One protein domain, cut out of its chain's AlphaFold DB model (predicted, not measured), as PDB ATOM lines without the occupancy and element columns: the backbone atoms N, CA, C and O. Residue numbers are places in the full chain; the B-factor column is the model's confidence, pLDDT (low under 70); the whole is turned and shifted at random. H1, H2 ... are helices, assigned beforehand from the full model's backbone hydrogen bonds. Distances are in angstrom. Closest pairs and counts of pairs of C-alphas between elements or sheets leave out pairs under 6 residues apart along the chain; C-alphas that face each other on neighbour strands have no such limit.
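Overview. This is residues 6 to 54 of the 56 residues of an uncharacterized protein of Capnocytophaga sp. CM59 (UniProt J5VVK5). The longest helix, H2, meets the shorter H1 in a corner: the end of H1 comes to the start of H2, and the link of residues 18 to 28 loops out and folds back between them. From H2 a long arm sticks out, residues 35 to 54, beginning within H2 and bearing the small helix H3 near its far end. The printed part has 49 residues with three named helices, in the order H1, H2, H3, and no named strand; the class is all helix, though under half of the residues, 23 of 49, are in named elements. The whole is extended, with a radius of gyration of the C-alphas of 16.6 A, and its outline is flat, spanning 47 by 27 by 11 A.

Along the chain. Find C-alpha 29 at (123.534, 121.974, 164.213); from there H2, residues 29 to 39, runs 15.2 A to C-alpha 39 at (114.412, 132.971, 158.949). Go back to C-alpha 10 at (136.357, 122.949, 159.329) for H1, residues 10 to 17, 10.4 A long. H3, residues 49 to 52, is 5.0 A long and ends at C-alpha 52, (95.576, 137.876, 162.437).

Arrangement. Look at Leu 16 and Ala 30, where H1 and H2 touch: their C-alphas, the closest of the two helices, are 5.5 A apart. The lines of H1 and H2 are only just about perpendicular, at 72 degrees. H3 is apart from both H1 and H2. In H1 and H2 every O i to N i+4 pair is within hydrogen-bond range; H3 is too short for such a pair, and its one O i to N i+3 pair is within range.

Size, cuts and confidence. The C-alphas farthest apart, those of Lys 7 and Gly 54, are 49.6 A from each other. The printed part has no cut. The link from H1 to H2 is long, with 11 residues, and that from H2 to H3 is short, with 9. The mean pLDDT of the printed part is 76.8; look for values under 70 at residue 22, residues 24 to 27 and residues 40 to 43.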
ATOM      1  N   LYS A   6     135.653 127.435 154.653       86.44
ATOM      2  CA  LYS A   6     135.814 125.995 154.918       86.44
ATOM      3  C   LYS A   6     137.065 125.683 155.738       86.44
ATOM      4  O   LYS A   6     137.044 124.775 156.557       86.44
ATOM      5  N   LYS A   7     138.147 126.437 155.520       88.38
ATOM      6  CA  LYS A   7     139.401 126.294 156.273       88.38
ATOM      7  C   LYS A   7     139.305 126.950 157.648       88.38
ATOM      8  O   LYS A   7     139.889 126.449 158.597       88.38
ATOM      9  N   ARG A   8     138.564 128.059 157.754       88.56
ATOM     10  CA  ARG A   8     138.343 128.782 159.018       88.56
ATOM     11  C   ARG A   8     137.386 128.044 159.956       88.56
ATOM     12  O   ARG A   8     137.559 128.116 161.166       88.56
ATOM     13  N   PHE A   9     136.413 127.316 159.406       87.56
ATOM     14  CA  PHE A   9     135.395 126.586 160.163       87.56
ATOM     15  C   PHE A   9     135.276 125.132 159.678       87.56
ATOM     16  O   PHE A   9     134.257 124.751 159.098       87.56
ATOM     17  N   PRO A  10     136.306 124.296 159.895       87.81
ATOM     18  CA  PRO A  10     136.357 122.949 159.329       87.81
ATOM     19  C   PRO A  10     135.264 122.021 159.878       87.81
ATOM     20  O   PRO A  10     134.684 121.260 159.107       87.81
ATOM     21  N   LYS A  11     134.920 122.121 161.176       84.38
ATOM     22  CA  LYS A  11     133.797 121.368 161.772       84.38
ATOM     23  C   LYS A  11     132.476 121.732 161.090       84.38
ATOM     24  O   LYS A  11     131.792 120.858 160.577       84.38
ATOM     25  N   PHE A  12     132.178 123.028 161.011       83.25
ATOM     26  CA  PHE A  12     130.966 123.537 160.370       83.25
ATOM     27  C   PHE A  12     130.888 123.140 158.889       83.25
ATOM     28  O   PHE A  12     129.838 122.733 158.410       83.25
ATOM     29  N   ALA A  13     132.008 123.199 158.163       86.19
ATOM     30  CA  ALA A  13     132.062 122.777 156.768       86.19
ATOM     31  C   ALA A  13     131.773 121.282 156.603       86.19
ATOM     32  O   ALA A  13     130.984 120.928 155.732       86.19
ATOM     33  N   ARG A  14     132.375 120.426 157.438       85.88
ATOM     34  CA  ARG A  14     132.131 118.979 157.432       85.88
ATOM     35  C   ARG A  14     130.663 118.672 157.705       85.88
ATOM     36  O   ARG A  14     130.049 117.980 156.898       85.88
ATOM     37  N   ASP A  15     130.128 119.209 158.798       83.12
ATOM     38  CA  ASP A  15     128.765 118.933 159.258       83.12
ATOM     39  C   ASP A  15     127.737 119.422 158.212       83.12
ATOM     40  O   ASP A  15     126.783 118.720 157.896       83.12
ATOM     41  N   LEU A  16     128.006 120.553 157.545       83.69
ATOM     42  CA  LEU A  16     127.164 121.054 156.457       83.69
ATOM     43  C   LEU A  16     127.260 120.221 155.165       83.69
ATOM     44  O   LEU A  16     126.252 119.994 154.502       83.69
ATOM     45  N   THR A  17     128.460 119.787 154.765       82.75
ATOM     46  CA  THR A  17     128.642 119.000 153.526       82.75
ATOM     47  C   THR A  17     128.257 117.531 153.666       82.75
ATOM     48  O   THR A  17     128.011 116.879 152.657       82.75
ATOM     49  N   GLY A  18     128.239 117.012 154.895       79.06
ATOM     50  CA  GLY A  18     127.843 115.640 155.210       79.06
ATOM     51  C   GLY A  18     126.355 115.480 155.517       79.06
ATOM     52  O   GLY A  18     125.916 114.356 155.735       79.06
ATOM     53  N   TYR A  19     125.592 116.576 155.544       78.94
ATOM     54  CA  TYR A  19     124.171 116.563 155.871       78.94
ATOM     55  C   TYR A  19     123.346 115.751 154.863       78.94
ATOM     56  O   TYR A  19     123.390 115.995 153.653       78.94
ATOM     57  N   LEU A  20     122.530 114.828 155.376       75.25
ATOM     58  CA  LEU A  20     121.542 114.080 154.607       75.25
ATOM     59  C   LEU A  20     120.134 114.555 154.968       75.25
ATOM     60  O   LEU A  20     119.713 114.469 156.115       75.25
ATOM     61  N   ARG A  21     119.364 115.000 153.965       70.94
ATOM     62  CA  ARG A  21     117.966 115.442 154.151       70.94
ATOM     63  C   ARG A  21     117.037 114.325 154.642       70.94
ATOM     64  O   ARG A  21     115.988 114.603 155.211       70.94
ATOM     65  N   VAL A  22     117.379 113.074 154.345       64.94
ATOM     66  CA  VAL A  22     116.625 111.879 154.735       64.94
ATOM     67  C   VAL A  22     117.642 110.830 155.169       64.94
ATOM     68  O   VAL A  22     118.505 110.459 154.374       64.94
ATOM     69  N   GLY A  23     117.561 110.376 156.419       70.31
ATOM     70  CA  GLY A  23     118.527 109.458 157.028       70.31
ATOM     71  C   GLY A  23     118.871 109.863 158.461       70.31
ATOM     72  O   GLY A  23     118.172 110.681 159.057       70.31
ATOM     73  N   THR A  24     119.943 109.289 159.009       63.41
ATOM     74  CA  THR A  24     120.427 109.602 160.361       63.41
ATOM     75  C   THR A  24     121.684 110.461 160.266       63.41
ATOM     76  O   THR A  24     122.747 109.957 159.905       63.41
ATOM     77  N   ASN A  25     121.578 111.741 160.614       69.75
ATOM     78  CA  ASN A  25     122.742 112.583 160.880       69.75
ATOM     79  C   ASN A  25     122.991 112.582 162.392       69.75
ATOM     80  O   ASN A  25     122.052 112.645 163.180       69.75
ATOM     81  N   ALA A  26     124.251 112.494 162.821       69.94
ATOM     82  CA  ALA A  26     124.574 112.574 164.249       69.94
ATOM     83  C   ALA A  26     124.347 113.989 164.812       69.94
ATOM     84  O   ALA A  26     124.023 114.146 165.989       69.94
ATOM     85  N   HIS A  27     124.531 115.008 163.968       66.06
ATOM     86  CA  HIS A  27     124.423 116.421 164.312       66.06
ATOM     87  C   HIS A  27     123.842 117.200 163.118       66.06
ATOM     88  O   HIS A  27     124.385 117.099 162.018       66.06
ATOM     89  N   ASP A  28     122.776 117.974 163.351       70.12
ATOM     90  CA  ASP A  28     122.124 118.868 162.369       70.12
ATOM     91  C   ASP A  28     122.329 120.365 162.712       70.12
ATOM     92  O   ASP A  28     121.779 121.260 162.075       70.12
ATOM     93  N   ASP A  29     123.205 120.647 163.680       72.69
ATOM     94  CA  ASP A  29     123.534 121.974 164.213       72.69
ATOM     95  C   ASP A  29     123.982 122.980 163.137       72.69
ATOM     96  O   ASP A  29     123.596 124.152 163.159       72.69
ATOM     97  N   ALA A  30     124.803 122.539 162.181       76.75
ATOM     98  CA  ALA A  30     125.298 123.390 161.102       76.75
ATOM     99  C   ALA A  30     124.225 123.734 160.037       76.75
ATOM    100  O   ALA A  30     124.089 124.917 159.703       76.75
ATOM    101  N   PRO A  31     123.454 122.763 159.506       75.62
ATOM    102  CA  PRO A  31     122.252 123.026 158.711       75.62
ATOM    103  C   PRO A  31     121.227 123.928 159.416       75.62
ATOM    104  O   PRO A  31     120.779 124.911 158.820       75.62
ATOM    105  N   ASP A  32     120.912 123.657 160.685       77.75
ATOM    106  CA  ASP A  32     119.928 124.424 161.462       77.75
ATOM    107  C   ASP A  32     120.353 125.884 161.638       77.75
ATOM    108  O   ASP A  32     119.553 126.805 161.458       77.75
ATOM    109  N   ALA A  33     121.640 126.128 161.902       77.69
ATOM    110  CA  ALA A  33     122.187 127.479 161.998       77.69
ATOM    111  C   ALA A  33     122.023 128.288 160.695       77.69
ATOM    112  O   ALA A  33     121.838 129.511 160.744       77.69
ATOM    113  N   LEU A  34     122.075 127.639 159.522       79.75
ATOM    114  CA  LEU A  34     121.799 128.310 158.247       79.75
ATOM    115  C   LEU A  34     120.313 128.599 158.060       79.75
ATOM    116  O   LEU A  34     119.973 129.707 157.640       79.75
ATOM    117  N   THR A  35     119.447 127.641 158.392       81.31
ATOM    118  CA  THR A  35     117.991 127.822 158.331       81.31
ATOM    119  C   THR A  35     117.562 128.990 159.214       81.31
ATOM    120  O   THR A  35     116.988 129.960 158.712       81.31
ATOM    121  N   GLY A  36     117.979 128.993 160.483       75.94
ATOM    122  CA  GLY A  36     117.682 130.083 161.412       75.94
ATOM    123  C   GLY A  36     118.259 131.430 160.960       75.94
ATOM    124  O   GLY A  36     117.626 132.472 161.127       75.94
ATOM    125  N   SER A  37     119.424 131.440 160.299       78.00
ATOM    126  CA  SER A  37     119.988 132.675 159.729       78.00
ATOM    127  C   SER A  37     119.126 133.265 158.612       78.00
ATOM    128  O   SER A  37     119.097 134.484 158.452       78.00
ATOM    129  N   ILE A  38     118.456 132.435 157.810       79.19
ATOM    130  CA  ILE A  38     117.556 132.896 156.745       79.19
ATOM    131  C   ILE A  38     116.226 133.369 157.327       79.19
ATOM    132  O   ILE A  38     115.736 134.425 156.929       79.19
ATOM    133  N   GLU A  39     115.675 132.635 158.289       77.38
ATOM    134  CA  GLU A  39     114.412 132.971 158.949       77.38
ATOM    135  C   GLU A  39     114.499 134.306 159.700       77.38
ATOM    136  O   GLU A  39     113.638 135.167 159.531       77.38
ATOM    137  N   CYS A  40     115.587 134.533 160.440       69.12
ATOM    138  CA  CYS A  40     115.795 135.755 161.219       69.12
ATOM    139  C   CYS A  40     116.229 136.972 160.382       69.12
ATOM    140  O   CYS A  40     116.210 138.096 160.884       69.12
ATOM    141  N   ARG A  41     116.650 136.781 159.123       66.88
ATOM    142  CA  ARG A  41     117.031 137.882 158.211       66.88
ATOM    143  C   ARG A  41     115.860 138.449 157.419       66.88
ATOM    144  O   ARG A  41     116.021 139.484 156.772       66.88
ATOM    145  N   GLN A  42     114.707 137.787 157.438       68.06
ATOM    146  CA  GLN A  42     113.509 138.325 156.812       68.06
ATOM    147  C   GLN A  42     113.027 139.527 157.638       68.06
ATOM    148  O   GLN A  42     112.919 139.413 158.862       68.06
ATOM    149  N   PRO A  43     112.728 140.682 157.013       68.88
ATOM    150  CA  PRO A  43     112.052 141.752 157.729       68.88
ATOM    151  C   PRO A  43     110.745 141.192 158.311       68.88
ATOM    152  O   PRO A  43     110.113 140.348 157.662       68.88
ATOM    153  N   PRO A  44     110.334 141.623 159.517       70.31
ATOM    154  CA  PRO A  44     109.118 141.118 160.136       70.31
ATOM    155  C   PRO A  44     107.969 141.246 159.137       70.31
ATOM    156  O   PRO A  44     107.702 142.337 158.621       70.31
ATOM    157  N   LYS A  45     107.320 140.119 158.818       70.94
ATOM    158  CA  LYS A  45     106.162 140.127 157.926       70.94
ATOM    159  C   LYS A  45     105.118 141.038 158.555       70.94
ATOM    160  O   LYS A  45     104.645 140.779 159.659       70.94
ATOM    161  N   ARG A  46     104.775 142.118 157.853       72.12
ATOM    162  CA  ARG A  46     103.644 142.969 158.218       72.12
ATOM    163  C   ARG A  46     102.368 142.178 157.964       72.12
ATOM    164  O   ARG A  46     101.839 142.206 156.862       72.12
ATOM    165  N   VAL A  47     101.925 141.444 158.973       78.06
ATOM    166  CA  VAL A  47     100.593 140.842 158.998       78.06
ATOM    167  C   VAL A  47      99.585 141.922 159.353       78.06
ATOM    168  O   VAL A  47      99.772 142.670 160.316       78.06
ATOM    169  N   SER A  48      98.535 142.041 158.543       80.62
ATOM    170  CA  SER A  48      97.430 142.932 158.871       80.62
ATOM    171  C   SER A  48      96.667 142.381 160.080       80.62
ATOM    172  O   SER A  48      96.524 141.170 160.248       80.62
ATOM    173  N   VAL A  49      96.145 143.268 160.931       76.06
ATOM    174  CA  VAL A  49      95.318 142.866 162.084       76.06
ATOM    175  C   VAL A  49      94.101 142.048 161.617       76.06
ATOM    176  O   VAL A  49      93.709 141.092 162.276       76.06
ATOM    177  N   ALA A  50      93.561 142.345 160.431       78.00
ATOM    178  CA  ALA A  50      92.465 141.592 159.821       78.00
ATOM    179  C   ALA A  50      92.840 140.144 159.433       78.00
ATOM    180  O   ALA A  50      92.003 139.251 159.544       78.00
ATOM    181  N   GLU A  51      94.083 139.888 159.007       79.00
ATOM    182  CA  GLU A  51      94.590 138.525 158.778       79.00
ATOM    183  C   GLU A  51      94.845 137.779 160.088       79.00
ATOM    184  O   GLU A  51      94.589 136.580 160.165       79.00
ATOM    185  N   MET A  52      95.308 138.478 161.127       73.19
ATOM    186  CA  MET A  52      95.576 137.876 162.437       73.19
ATOM    187  C   MET A  52      94.298 137.385 163.131       73.19
ATOM    188  O   MET A  52      94.333 136.380 163.837       73.19
ATOM    189  N   PHE A  53      93.173 138.065 162.898       81.94
ATOM    190  CA  PHE A  53      91.862 137.697 163.439       81.94
ATOM    191  C   PHE A  53      90.932 137.028 162.414       81.94
ATOM    192  O   PHE A  53      89.756 136.845 162.702       81.94
ATOM    193  N   GLY A  54      91.467 136.621 161.254       70.06
ATOM    194  CA  GLY A  54      90.826 135.688 160.329       70.06
ATOM    195  C   GLY A  54      89.400 136.044 159.906       70.06
ATOM    196  O   GLY A  54      88.498 135.300 160.255       70.06
TER     197      GLY A  54